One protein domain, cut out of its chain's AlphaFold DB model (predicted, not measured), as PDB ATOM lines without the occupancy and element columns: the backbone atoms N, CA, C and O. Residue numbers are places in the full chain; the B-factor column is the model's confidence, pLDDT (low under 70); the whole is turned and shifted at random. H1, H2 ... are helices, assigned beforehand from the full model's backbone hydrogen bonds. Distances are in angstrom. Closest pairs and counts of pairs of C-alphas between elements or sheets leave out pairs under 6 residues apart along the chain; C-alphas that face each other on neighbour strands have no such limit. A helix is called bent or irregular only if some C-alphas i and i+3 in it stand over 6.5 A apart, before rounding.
ATOM      1  N   ALA A   3     -19.804  44.073  29.992       27.47
ATOM      2  CA  ALA A   3     -19.598  45.340  29.268       27.47
ATOM      3  C   ALA A   3     -18.210  45.460  28.598       27.47
ATOM      4  O   ALA A   3     -18.084  45.990  27.504       27.47
ATOM      5  N   VAL A   4     -17.169  44.916  29.228       31.50
ATOM      6  CA  VAL A   4     -15.797  44.902  28.702       31.50
ATOM      7  C   VAL A   4     -15.650  43.911  27.542       31.50
ATOM      8  O   VAL A   4     -14.904  44.171  26.608       31.50
ATOM      9  N   GLN A   5     -16.383  42.796  27.579       34.59
ATOM     10  CA  GLN A   5     -16.394  41.776  26.526       34.59
ATOM     11  C   GLN A   5     -17.087  42.259  25.238       34.59
ATOM     12  O   GLN A   5     -16.813  41.740  24.160       34.59
ATOM     13  N   LEU A   6     -17.976  43.251  25.352       32.94
ATOM     14  CA  LEU A   6     -18.914  43.699  24.314       32.94
ATOM     15  C   LEU A   6     -18.290  44.416  23.106       32.94
ATOM     16  O   LEU A   6     -19.010  44.787  22.186       32.94
ATOM     17  N   TYR A   7     -16.967  44.567  23.096       32.06
ATOM     18  CA  TYR A   7     -16.199  45.013  21.934       32.06
ATOM     19  C   TYR A   7     -15.031  44.076  21.571       32.06
ATOM     20  O   TYR A   7     -14.259  44.414  20.686       32.06
ATOM     21  N   VAL A   8     -14.849  42.925  22.242       30.83
ATOM     22  CA  VAL A   8     -13.553  42.205  22.275       30.83
ATOM     23  C   VAL A   8     -13.586  40.802  21.649       30.83
ATOM     24  O   VAL A   8     -13.016  39.873  22.217       30.83
ATOM     25  N   MET A   9     -14.243  40.619  20.488       29.84
ATOM     26  CA  MET A   9     -14.298  39.329  19.751       29.84
ATOM     27  C   MET A   9     -14.331  39.487  18.223       29.84
ATOM     28  O   MET A   9     -15.199  40.183  17.707       29.84
ATOM     29  N   GLU A  10     -13.395  38.833  17.516       38.38
ATOM     30  CA  GLU A  10     -13.251  38.842  16.043       38.38
ATOM     31  C   GLU A  10     -12.188  37.802  15.566       38.38
ATOM     32  O   GLU A  10     -11.123  38.154  15.069       38.38
ATOM     33  N   TRP A  11     -12.459  36.505  15.779       40.84
ATOM     34  CA  TRP A  11     -11.808  35.338  15.122       40.84
ATOM     35  C   TRP A  11     -10.275  35.183  15.237       40.84
ATOM     36  O   TRP A  11      -9.600  35.924  15.947       40.84
ATOM     37  N   GLY A 104      -5.488  63.983  40.873       41.84
ATOM     38  CA  GLY A 104      -6.604  63.664  39.972       41.84
ATOM     39  C   GLY A 104      -7.332  62.336  40.230       41.84
ATOM     40  O   GLY A 104      -8.445  62.144  39.738       41.84
ATOM     41  N   GLN A 105      -6.753  61.405  41.000       42.03
ATOM     42  CA  GLN A 105      -7.329  60.059  41.164       42.03
ATOM     43  C   GLN A 105      -8.550  59.996  42.096       42.03
ATOM     44  O   GLN A 105      -9.405  59.132  41.909       42.03
ATOM     45  N   GLN A 106      -8.681  60.900  43.076       38.72
ATOM     46  CA  GLN A 106      -9.816  60.838  44.013       38.72
ATOM     47  C   GLN A 106     -11.121  61.367  43.400       38.72
ATOM     48  O   GLN A 106     -12.171  60.753  43.572       38.72
ATOM     49  N   TYR A 107     -11.060  62.448  42.615       44.38
ATOM     50  CA  TYR A 107     -12.239  63.012  41.943       44.38
ATOM     51  C   TYR A 107     -12.777  62.123  40.810       44.38
ATOM     52  O   TYR A 107     -13.971  62.142  40.520       44.38
ATOM     53  N   THR A 108     -11.920  61.316  40.181       52.97
ATOM     54  CA  THR A 108     -12.276  60.525  38.992       52.97
ATOM     55  C   THR A 108     -12.916  59.172  39.305       52.97
ATOM     56  O   THR A 108     -13.742  58.704  38.520       52.97
ATOM     57  N   LEU A 109     -12.616  58.564  40.461       52.81
ATOM     58  CA  LEU A 109     -13.266  57.318  40.890       52.81
ATOM     59  C   LEU A 109     -14.774  57.517  41.137       52.81
ATOM     60  O   LEU A 109     -15.576  56.646  40.801       52.81
ATOM     61  N   ILE A 110     -15.150  58.671  41.701       57.38
ATOM     62  CA  ILE A 110     -16.526  58.985  42.105       57.38
ATOM     63  C   ILE A 110     -17.458  58.996  40.892       57.38
ATOM     64  O   ILE A 110     -18.459  58.287  40.905       57.38
ATOM     65  N   VAL A 111     -17.099  59.716  39.820       62.44
ATOM     66  CA  VAL A 111     -17.969  59.927  38.645       62.44
ATOM     67  C   VAL A 111     -18.482  58.609  38.055       62.44
ATOM     68  O   VAL A 111     -19.670  58.491  37.771       62.44
ATOM     69  N   ARG A 112     -17.622  57.588  37.927       65.06
ATOM     70  CA  ARG A 112     -18.007  56.268  37.385       65.06
ATOM     71  C   ARG A 112     -18.826  55.417  38.370       65.06
ATOM     72  O   ARG A 112     -19.467  54.460  37.954       65.06
ATOM     73  N   LEU A 113     -18.764  55.706  39.670       66.12
ATOM     74  CA  LEU A 113     -19.570  55.031  40.698       66.12
ATOM     75  C   LEU A 113     -20.923  55.727  40.921       66.12
ATOM     76  O   LEU A 113     -21.856  55.086  41.393       66.12
ATOM     77  N   THR A 114     -21.041  57.006  40.553       64.44
ATOM     78  CA  THR A 114     -22.296  57.778  40.544       64.44
ATOM     79  C   THR A 114     -23.007  57.787  39.185       64.44
ATOM     80  O   THR A 114     -24.131  58.269  39.099       64.44
ATOM     81  N   ASP A 115     -22.373  57.268  38.128       66.94
ATOM     82  CA  ASP A 115     -22.950  57.056  36.792       66.94
ATOM     83  C   ASP A 115     -23.973  55.901  36.819       66.94
ATOM     84  O   ASP A 115     -23.716  54.785  36.360       66.94
ATOM     85  N   VAL A 116     -25.129  56.171  37.424       63.28
ATOM     86  CA  VAL A 116     -26.236  55.229  37.626       63.28
ATOM     87  C   VAL A 116     -27.434  55.691  36.807       63.28
ATOM     88  O   VAL A 116     -27.880  56.829  36.939       63.28
ATOM     89  N   ASP A 117     -27.974  54.796  35.978       63.91
ATOM     90  CA  ASP A 117     -29.247  55.052  35.311       63.91
ATOM     91  C   ASP A 117     -30.378  55.029  36.347       63.91
ATOM     92  O   ASP A 117     -30.504  54.080  37.124       63.91
ATOM     93  N   ILE A 126     -28.051  40.809  26.919       62.59
ATOM     94  CA  ILE A 126     -27.108  40.591  25.826       62.59
ATOM     95  C   ILE A 126     -26.613  39.149  25.949       62.59
ATOM     96  O   ILE A 126     -25.950  38.791  26.923       62.59
ATOM     97  N   ASP A 127     -27.003  38.317  24.989       50.59
ATOM     98  CA  ASP A 127     -26.784  36.875  24.946       50.59
ATOM     99  C   ASP A 127     -25.716  36.482  23.904       50.59
ATOM    100  O   ASP A 127     -25.210  37.304  23.145       50.59
ATOM    101  N   GLY A 128     -25.300  35.212  23.914       53.03
ATOM    102  CA  GLY A 128     -24.380  34.623  22.929       53.03
ATOM    103  C   GLY A 128     -22.900  35.015  23.051       53.03
ATOM    104  O   GLY A 128     -22.046  34.205  22.684       53.03
ATOM    105  N   TYR A 129     -22.572  36.191  23.601       56.94
ATOM    106  CA  TYR A 129     -21.194  36.697  23.700       56.94
ATOM    107  C   TYR A 129     -20.241  35.728  24.419       56.94
ATOM    108  O   TYR A 129     -19.079  35.623  24.048       56.94
ATOM    109  N   GLN A 130     -20.724  34.963  25.401       54.03
ATOM    110  CA  GLN A 130     -19.921  33.991  26.149       54.03
ATOM    111  C   GLN A 130     -19.480  32.762  25.328       54.03
ATOM    112  O   GLN A 130     -18.664  31.979  25.805       54.03
ATOM    113  N   ASN A 131     -20.021  32.588  24.116       60.12
ATOM    114  CA  ASN A 131     -19.715  31.488  23.191       60.12
ATOM    115  C   ASN A 131     -18.890  31.945  21.967       60.12
ATOM    116  O   ASN A 131     -18.693  31.173  21.028       60.12
ATOM    117  N   GLN A 132     -18.487  33.215  21.923       61.00
ATOM    118  CA  GLN A 132     -17.694  33.805  20.844       61.00
ATOM    119  C   GLN A 132     -16.190  33.747  21.213       61.00
ATOM    120  O   GLN A 132     -15.837  33.500  22.369       61.00
ATOM    121  N   ARG A 133     -15.277  33.901  20.240       65.88
ATOM    122  CA  ARG A 133     -13.824  33.753  20.480       65.88
ATOM    123  C   ARG A 133     -13.198  35.062  20.986       65.88
ATOM    124  O   ARG A 133     -13.228  36.060  20.271       65.88
ATOM    125  N   THR A 134     -12.557  35.023  22.157       72.75
ATOM    126  CA  THR A 134     -11.703  36.105  22.690       72.75
ATOM    127  C   THR A 134     -10.568  36.463  21.724       72.75
ATOM    128  O   THR A 134      -9.950  35.571  21.141       72.75
ATOM    129  N   ILE A 135     -10.259  37.756  21.596       79.62
ATOM    130  CA  ILE A 135      -9.177  38.283  20.743       79.62
ATOM    131  C   ILE A 135      -8.339  39.351  21.453       79.62
ATOM    132  O   ILE A 135      -8.571  39.680  22.617       79.62
ATOM    133  N   THR A 136      -7.391  39.931  20.714       89.75
ATOM    134  CA  THR A 136      -6.618  41.090  21.150       89.75
ATOM    135  C   THR A 136      -7.473  42.351  21.291       89.75
ATOM    136  O   THR A 136      -8.369  42.629  20.487       89.75
ATOM    137  N   LEU A 137      -7.143  43.163  22.295       87.31
ATOM    138  CA  LEU A 137      -7.805  44.423  22.621       87.31
ATOM    139  C   LEU A 137      -7.684  45.481  21.502       87.31
ATOM    140  O   LEU A 137      -8.486  46.412  21.451       87.31
ATOM    141  N   GLU A 138      -6.733  45.327  20.575       90.12
ATOM    142  CA  GLU A 138      -6.593  46.159  19.376       90.12
ATOM    143  C   GLU A 138      -7.579  45.780  18.256       90.12
ATOM    144  O   GLU A 138      -8.265  46.671  17.754       90.12
ATOM    145  N   LYS A 139      -7.676  44.496  17.848       82.88
ATOM    146  CA  LYS A 139      -8.620  44.075  16.778       82.88
ATOM    147  C   LYS A 139     -10.068  44.314  17.234       82.88
ATOM    148  O   LYS A 139     -10.891  44.795  16.463       82.88
ATOM    149  N   ALA A 140     -10.305  44.110  18.528       80.94
ATOM    150  CA  ALA A 140     -11.511  44.432  19.275       80.94
ATOM    151  C   ALA A 140     -11.996  45.882  19.111       80.94
ATOM    152  O   ALA A 140     -13.064  46.160  18.569       80.94
ATOM    153  N   LEU A 141     -11.190  46.830  19.590       83.75
ATOM    154  CA  LEU A 141     -11.570  48.236  19.690       83.75
ATOM    155  C   LEU A 141     -11.347  49.017  18.389       83.75
ATOM    156  O   LEU A 141     -11.653  50.208  18.327       83.75
ATOM    157  N   ASN A 142     -10.881  48.348  17.332       79.81
ATOM    158  CA  ASN A 142     -10.700  48.917  16.000       79.81
ATOM    159  C   ASN A 142     -11.922  49.727  15.496       79.81
ATOM    160  O   ASN A 142     -11.706  50.854  15.054       79.81
ATOM    161  N   PRO A 143     -13.194  49.280  15.633       75.00
ATOM    162  CA  PRO A 143     -14.355  50.050  15.165       75.00
ATOM    163  C   PRO A 143     -14.679  51.302  16.008       75.00
ATOM    164  O   PRO A 143     -15.569  52.070  15.641       75.00
ATOM    165  N   LEU A 144     -13.996  51.510  17.142       72.69
ATOM    166  CA  LEU A 144     -14.130  52.695  17.999       72.69
ATOM    167  C   LEU A 144     -12.982  53.701  17.838       72.69
ATOM    168  O   LEU A 144     -13.069  54.780  18.426       72.69
ATOM    169  N   ARG A 145     -11.932  53.398  17.059       80.31
ATOM    170  CA  ARG A 145     -10.743  54.264  16.912       80.31
ATOM    171  C   ARG A 145     -11.084  55.695  16.493       80.31
ATOM    172  O   ARG A 145     -10.585  56.636  17.103       80.31
ATOM    173  N   ASP A 146     -11.989  55.856  15.531       76.00
ATOM    174  CA  ASP A 146     -12.414  57.173  15.035       76.00
ATOM    175  C   ASP A 146     -13.370  57.906  15.998       76.00
ATOM    176  O   ASP A 146     -13.523  59.126  15.931       76.00
ATOM    177  N   HIS A 147     -13.996  57.172  16.922       72.00
ATOM    178  CA  HIS A 147     -14.981  57.685  17.878       72.00
ATOM    179  C   HIS A 147     -14.343  58.097  19.216       72.00
ATOM    180  O   HIS A 147     -14.778  59.064  19.846       72.00
ATOM    181  N   ILE A 148     -13.296  57.392  19.659       77.50
ATOM    182  CA  ILE A 148     -12.612  57.639  20.934       77.50
ATOM    183  C   ILE A 148     -11.207  58.185  20.662       77.50
ATOM    184  O   ILE A 148     -10.274  57.459  20.322       77.50
ATOM    185  N   ARG A 149     -11.030  59.493  20.867       82.31
ATOM    186  CA  ARG A 149      -9.728  60.160  20.695       82.31
ATOM    187  C   ARG A 149      -8.655  59.511  21.581       82.31
ATOM    188  O   ARG A 149      -8.864  59.352  22.783       82.31
ATOM    189  N   HIS A 150      -7.498  59.214  20.983       85.00
ATOM    190  CA  HIS A 150      -6.344  58.544  21.608       85.00
ATOM    191  C   HIS A 150      -6.590  57.097  22.078       85.00
ATOM    192  O   HIS A 150      -5.864  56.600  22.939       85.00
ATOM    193  N   LEU A 151      -7.577  56.388  21.513       86.62
ATOM    194  CA  LEU A 151      -7.897  55.012  21.912       86.62
ATOM    195  C   LEU A 151      -6.684  54.068  21.883       86.62
ATOM    196  O   LEU A 151      -6.488  53.323  22.836       86.62
ATOM    197  N   ASP A 152      -5.827  54.143  20.861       89.69
ATOM    198  CA  ASP A 152      -4.615  53.313  20.764       89.69
ATOM    199  C   ASP A 152      -3.571  53.611  21.852       89.69
ATOM    200  O   ASP A 152      -2.969  52.685  22.404       89.69
ATOM    201  N   ASP A 153      -3.393  54.884  22.223       89.25
ATOM    202  CA  ASP A 153      -2.538  55.268  23.353       89.25
ATOM    203  C   ASP A 153      -3.087  54.674  24.662       89.25
ATOM    204  O   ASP A 153      -2.319  54.171  25.487       89.25
ATOM    205  N   PHE A 154      -4.414  54.664  24.833       87.56
ATOM    206  CA  PHE A 154      -5.067  54.090  26.010       87.56
ATOM    207  C   PHE A 154      -5.091  52.557  26.021       87.56
ATOM    208  O   PHE A 154      -4.898  51.985  27.092       87.56
ATOM    209  N   ILE A 155      -5.228  51.876  24.878       90.44
ATOM    210  CA  ILE A 155      -5.068  50.413  24.776       90.44
ATOM    211  C   ILE A 155      -3.642  50.026  25.167       90.44
ATOM    212  O   ILE A 155      -3.440  49.161  26.023       90.44
ATOM    213  N   ARG A 156      -2.641  50.726  24.617       91.44
ATOM    214  CA  ARG A 156      -1.230  50.534  24.967       91.44
ATOM    215  C   ARG A 156      -0.969  50.788  26.453       91.44
ATOM    216  O   ARG A 156      -0.285  49.992  27.095       91.44
ATOM    217  N   TYR A 157      -1.514  51.870  27.008       88.62
ATOM    218  CA  TYR A 157      -1.391  52.204  28.428       88.62
ATOM    219  C   TYR A 157      -2.060  51.151  29.321       88.62
ATOM    220  O   TYR A 157      -1.472  50.713  30.309       88.62
ATOM    221  N   ALA A 158      -3.253  50.689  28.946       89.38
ATOM    222  CA  ALA A 158      -3.969  49.640  29.653       89.38
ATOM    223  C   ALA A 158      -3.196  48.318  29.626       89.38
ATOM    224  O   ALA A 158      -3.010  47.713  30.676       89.38
ATOM    225  N   LYS A 159      -2.625  47.922  28.482       90.12
ATOM    226  CA  LYS A 159      -1.729  46.756  28.381       90.12
ATOM    227  C   LYS A 159      -0.458  46.883  29.221       90.12
ATOM    228  O   LYS A 159      -0.008  45.889  29.785       90.12
ATOM    229  N   GLN A 160       0.097  48.086  29.357       89.38
ATOM    230  CA  GLN A 160       1.252  48.353  30.227       89.38
ATOM    231  C   GLN A 160       0.913  48.358  31.727       89.38
ATOM    232  O   GLN A 160       1.823  48.247  32.547       89.38
ATOM    233  N   ARG A 161      -0.366  48.504  32.102       83.25
ATOM    234  CA  ARG A 161      -0.822  48.578  33.505       83.25
ATOM    235  C   ARG A 161      -1.763  47.446  33.933       83.25
ATOM    236  O   ARG A 161      -2.123  47.383  35.107       83.25
ATOM    237  N   ALA A 162      -2.118  46.552  33.014       82.62
ATOM    238  CA  ALA A 162      -2.863  45.324  33.253       82.62
ATOM    239  C   ALA A 162      -2.148  44.480  34.312       82.62
ATOM    240  O   ALA A 162      -1.040  43.987  34.090       82.62
ATOM    241  N   ASN A 163      -2.763  44.326  35.483       69.94
ATOM    242  CA  ASN A 163      -2.144  43.593  36.578       69.94
ATOM    243  C   ASN A 163      -2.288  42.084  36.339       69.94
ATOM    244  O   ASN A 163      -3.302  41.481  36.696       69.94
ATOM    245  N   MET A 164      -1.274  41.478  35.726       65.88
ATOM    246  CA  MET A 164      -1.142  40.025  35.631       65.88
ATOM    247  C   MET A 164      -0.500  39.474  36.906       65.88
ATOM    248  O   MET A 164       0.681  39.128  36.934       65.88
ATOM    249  N   THR A 165      -1.285  39.383  37.981       66.06
ATOM    250  CA  THR A 165      -0.898  38.546  39.121       66.06
ATOM    251  C   THR A 165      -0.853  37.083  38.675       66.06
ATOM    252  O   THR A 165      -1.687  36.635  37.889       66.06
ATOM    253  N   SER A 166       0.085  36.300  39.209       56.03
ATOM    254  CA  SER A 166       0.249  34.874  38.874       56.03
ATOM    255  C   SER A 166      -0.924  33.973  39.301       56.03
ATOM    256  O   SER A 166      -0.924  32.788  38.989       56.03
ATOM    257  N   ALA A 167      -1.923  34.530  39.995       65.62
ATOM    258  CA  ALA A 167      -3.179  33.876  40.361       65.62
ATOM    259  C   ALA A 167      -4.373  34.294  39.468       65.62
ATOM    260  O   ALA A 167      -5.498  33.861  39.711       65.62
ATOM    261  N   SER A 168      -4.160  35.151  38.463       71.38
ATOM    262  CA  SER A 168      -5.198  35.561  37.512       71.38
ATOM    263  C   SER A 168      -5.494  34.453  36.502       71.38
ATOM    264  O   SER A 168      -4.595  33.991  35.805       71.38
ATOM    265  N   THR A 169      -6.769  34.089  36.353       82.19
ATOM    266  CA  THR A 169      -7.252  33.231  35.255       82.19
ATOM    267  C   THR A 169      -7.544  34.010  33.967       82.19
ATOM    268  O   THR A 169      -7.927  33.405  32.972       82.19
ATOM    269  N   LEU A 170      -7.422  35.342  33.990       81.69
ATOM    270  CA  LEU A 170      -7.667  36.215  32.839       81.69
ATOM    271  C   LEU A 170      -6.438  36.305  31.936       81.69
ATOM    272  O   LEU A 170      -5.306  36.397  32.425       81.69
ATOM    273  N   THR A 171      -6.679  36.392  30.629       85.88
ATOM    274  CA  THR A 171      -5.656  36.757  29.640       85.88
ATOM    275  C   THR A 171      -5.130  38.185  29.855       85.88
ATOM    276  O   THR A 171      -5.728  39.004  30.564       85.88
ATOM    277  N   HIS A 172      -3.994  38.510  29.223       86.75
ATOM    278  CA  HIS A 172      -3.440  39.870  29.242       86.75
ATOM    279  C   HIS A 172      -4.427  40.891  28.670       86.75
ATOM    280  O   HIS A 172      -4.646  41.933  29.284       86.75
ATOM    281  N   ASP A 173      -5.071  40.559  27.548       87.31
ATOM    282  CA  ASP A 173      -6.077  41.393  26.896       87.31
ATOM    283  C   ASP A 173      -7.327  41.599  27.758       87.31
ATOM    284  O   ASP A 173      -7.777  42.734  27.887       87.31
ATOM    285  N   GLU A 174      -7.849  40.569  28.432       83.75
ATOM    286  CA  GLU A 174      -8.983  40.729  29.360       83.75
ATOM    287  C   GLU A 174      -8.623  41.591  30.580       83.75
ATOM    288  O   GLU A 174      -9.407  42.453  30.984       83.75
ATOM    289  N   SER A 175      -7.426  41.409  31.151       87.12
ATOM    290  CA  SER A 175      -6.931  42.243  32.258       87.12
ATOM    291  C   SER A 175      -6.727  43.702  31.817       87.12
ATOM    292  O   SER A 175      -7.141  44.633  32.515       87.12
ATOM    293  N   ALA A 176      -6.186  43.921  30.613       88.12
ATOM    294  CA  ALA A 176      -6.056  45.242  30.003       88.12
ATOM    295  C   ALA A 176      -7.423  45.874  29.697       88.12
ATOM    296  O   ALA A 176      -7.620  47.057  29.957       88.12
ATOM    297  N   ALA A 177      -8.397  45.104  29.220       86.25
ATOM    298  CA  ALA A 177      -9.733  45.601  28.912       86.25
ATOM    299  C   ALA A 177     -10.499  45.995  30.193       86.25
ATOM    300  O   ALA A 177     -11.174  47.027  30.231       86.25
ATOM    301  N   ILE A 178     -10.336  45.234  31.285       83.75
ATOM    302  CA  ILE A 178     -10.843  45.621  32.611       83.75
ATOM    303  C   ILE A 178     -10.147  46.899  33.093       83.75
ATOM    304  O   ILE A 178     -10.834  47.812  33.560       83.75
ATOM    305  N   PHE A 179      -8.824  47.011  32.931       86.12
ATOM    306  CA  PHE A 179      -8.101  48.241  33.258       86.12
ATOM    307  C   PHE A 179      -8.671  49.437  32.477       86.12
ATOM    308  O   PHE A 179      -9.051  50.431  33.098       86.12
ATOM    309  N   LEU A 180      -8.834  49.306  31.154       85.94
ATOM    310  CA  LEU A 180      -9.386  50.318  30.243       85.94
ATOM    311  C   LEU A 180     -10.795  50.794  30.651       85.94
ATOM    312  O   LEU A 180     -11.122  51.966  30.494       85.94
ATOM    313  N   TYR A 181     -11.619  49.909  31.221       82.62
ATOM    314  CA  TYR A 181     -12.948  50.242  31.754       82.62
ATOM    315  C   TYR A 181     -12.925  50.910  33.145       82.62
ATOM    316  O   TYR A 181     -13.886  51.575  33.551       82.62
ATOM    317  N   THR A 182     -11.852  50.720  33.915       80.44
ATOM    318  CA  THR A 182     -11.699  51.310  35.260       80.44
ATOM    319  C   THR A 182     -10.956  52.641  35.273       80.44
ATOM    320  O   THR A 182     -11.225  53.465  36.144       80.44
ATOM    321  N   VAL A 183     -10.043  52.868  34.328       76.62
ATOM    322  CA  VAL A 183      -9.267  54.106  34.233       76.62
ATOM    323  C   VAL A 183     -10.114  55.245  33.651       76.62
ATOM    324  O   VAL A 183     -10.915  55.055  32.737       76.62
ATOM    325  N   HIS A 184      -9.929  56.447  34.188       78.94
ATOM    326  CA  HIS A 184     -10.508  57.682  33.668       78.94
ATOM    327  C   HIS A 184      -9.402  58.544  33.048       78.94
ATOM    328  O   HIS A 184      -8.280  58.556  33.555       78.94
ATOM    329  N   TRP A 185      -9.721  59.283  31.983       74.88
ATOM    330  CA  TRP A 185      -8.757  60.167  31.317       74.88
ATOM    331  C   TRP A 185      -9.338  61.501  30.815       74.88
ATOM    332  O   TRP A 185      -8.642  62.506  30.919       74.88
ATOM    333  N   ASN A 186     -10.573  61.549  30.287       68.75
ATOM    334  CA  ASN A 186     -11.246  62.789  29.854       68.75
ATOM    335  C   ASN A 186     -12.769  62.607  29.614       68.75
ATOM    336  O   ASN A 186     -13.366  61.571  29.927       68.75
ATOM    337  N   ASP A 187     -13.384  63.605  28.967       63.62
ATOM    338  CA  ASP A 187     -14.791  63.647  28.544       63.62
ATOM    339  C   ASP A 187     -15.208  62.647  27.447       63.62
ATOM    340  O   ASP A 187     -16.380  62.581  27.092       63.62
ATOM    341  N   THR A 188     -14.294  61.801  26.971       65.88
ATOM    342  CA  THR A 188     -14.567  60.644  26.102       65.88
ATOM    343  C   THR A 188     -13.871  59.380  26.634       65.88
ATOM    344  O   THR A 188     -13.246  58.635  25.880       65.88
ATOM    345  N   CYS A 189     -13.904  59.144  27.954       75.25
ATOM    346  CA  CYS A 189     -13.414  57.893  28.548       75.25
ATOM    347  C   CYS A 189     -14.253  56.669  28.132       75.25
ATOM    348  O   CYS A 189     -15.485  56.725  28.136       75.25
ATOM    349  N   PHE A 190     -13.583  55.550  27.830       78.94
ATOM    350  CA  PHE A 190     -14.187  54.334  27.257       78.94
ATOM    351  C   PHE A 190     -15.418  53.833  28.026       78.94
ATOM    352  O   PHE A 190     -16.432  53.503  27.419       78.94
ATOM    353  N   SER A 191     -15.370  53.847  29.360       76.56
ATOM    354  CA  SER A 191     -16.483  53.408  30.207       76.56
ATOM    355  C   SER A 191     -17.753  54.254  30.076       76.56
ATOM    356  O   SER A 191     -18.832  53.684  30.186       76.56
ATOM    357  N   ARG A 192     -17.676  55.563  29.778       77.12
ATOM    358  CA  ARG A 192     -18.877  56.387  29.523       77.12
ATOM    359  C   ARG A 192     -19.478  56.082  28.156       77.12
ATOM    360  O   ARG A 192     -20.690  55.926  28.063       77.12
ATOM    361  N   GLU A 193     -18.650  55.984  27.119       75.81
ATOM    362  CA  GLU A 193     -19.117  55.696  25.754       75.81
ATOM    363  C   GLU A 193     -19.813  54.329  25.695       75.81
ATOM    364  O   GLU A 193     -20.934  54.209  25.202       75.81
ATOM    365  N   LEU A 194     -19.185  53.328  26.314       74.81
ATOM    366  CA  LEU A 194     -19.711  51.977  26.476       74.81
ATOM    367  C   LEU A 194     -20.986  51.941  27.336       74.81
ATOM    368  O   LEU A 194     -21.979  51.350  26.918       74.81
ATOM    369  N   ASN A 195     -21.003  52.589  28.508       76.44
ATOM    370  CA  ASN A 195     -22.203  52.637  29.351       76.44
ATOM    371  C   ASN A 195     -23.368  53.363  28.648       76.44
ATOM    372  O   ASN A 195     -24.512  52.941  28.803       76.44
ATOM    373  N   ARG A 196     -23.103  54.410  27.850       75.25
ATOM    374  CA  ARG A 196     -24.126  55.107  27.050       75.25
ATOM    375  C   ARG A 196     -24.730  54.181  25.994       75.25
ATOM    376  O   ARG A 196     -25.949  54.068  25.940       75.25
ATOM    377  N   ALA A 197     -23.898  53.488  25.212       69.00
ATOM    378  CA  ALA A 197     -24.369  52.530  24.209       69.00
ATOM    379  C   ALA A 197     -25.188  51.385  24.840       69.00
ATOM    380  O   ALA A 197     -26.218  50.987  24.306       69.00
ATOM    381  N   LEU A 198     -24.781  50.897  26.019       69.62
ATOM    382  CA  LEU A 198     -25.484  49.825  26.738       69.62
ATOM    383  C   LEU A 198     -26.829  50.244  27.352       69.62
ATOM    384  O   LEU A 198     -27.680  49.380  27.551       69.62
ATOM    385  N   ARG A 199     -27.021  51.533  27.656       71.88
ATOM    386  CA  ARG A 199     -28.292  52.101  28.150       71.88
ATOM    387  C   ARG A 199     -29.226  52.566  27.030       71.88
ATOM    388  O   ARG A 199     -30.365  52.927  27.310       71.88
ATOM    389  N   SER A 200     -28.758  52.572  25.780       66.94
ATOM    390  CA  SER A 200     -29.594  52.920  24.635       66.94
ATOM    391  C   SER A 200     -30.758  51.935  24.507       66.94
ATOM    392  O   SER A 200     -30.560  50.719  24.467       66.94
TER     393      SER A 200
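What this domain is: This is residues 3 to 11, 104 to 117 and 126 to 200 of the 333 residues of the protein "Hypothetical protein" of Rotaria sordida (UniProt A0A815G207). Helix H4 lies in the middle of a cluster of crossed helices: H3 crosses it, the beginning of H2 packs on its first residues, and H5 makes a corner with its last turn. H1 lies off to one side, close to H5. The printed part has 98 residues with five named helices, H1 to H5 in order, and no named strand: all helix. It is compact, with a radius of gyration of the C-alphas of 13.6 A and spans of 36 by 34 by 24 A.

Where its parts are: H4, residues 172 to 182, is 15.3 A long and begins at C-alpha 172 (-3.440, 39.870, 29.242). H3, residues 151 to 161, measures 15.0 A. H2, residues 137 to 144, is irregular: C-alphas 140 and 143 are 7.5 A apart. H5, residues 190 to 199, ends at C-alpha 199 (-28.292, 52.101, 28.150). H1, residues 104 to 114, is 16.8 A long and neither bent nor irregular, but only just: C-alphas 104 and 107 are 6.0 A apart.

How they stand to each other: The hub H4 touches H3, closest C-alphas Lys 159 and Ala 176 at 4.9 A, at a steep tilt of 69.7 degrees, only just short of about perpendicular. H2 touches H4, closest C-alphas Leu 137 and Asp 173 at 5.5 A. H2 and H3 form a helical hairpin, closest C-alphas Leu 137 and Ile 155 at 6.9 A. H5 touches H4 about perpendicular, at 78 degrees, closest C-alphas Tyr 181 and Ser 191 at 5.0 A. H1 and H5 are close but not clearly touching, closest C-alphas Arg 112 and Ser 191 at 7.9 A. Every O i to N i+4 pair is within hydrogen-bond range in H3, H4 and H5, against 2 of 4 in H2 and 1 of 7 in H1, where 2 of 8 O i to N i+3 pairs are.

The domain as a whole: The farthest C-alphas, Trp 11 and Gln 106, are 38.6 A apart. Residues 12 to 103 and 118 to 125 are not printed, with C-alpha gaps of 38.0 A and 17.4 A. Of the links that are printed whole, none is long. The mean pLDDT of the printed part is 70.1, and 42 residues are under 70, among them 3 to 11 and 104 to 117.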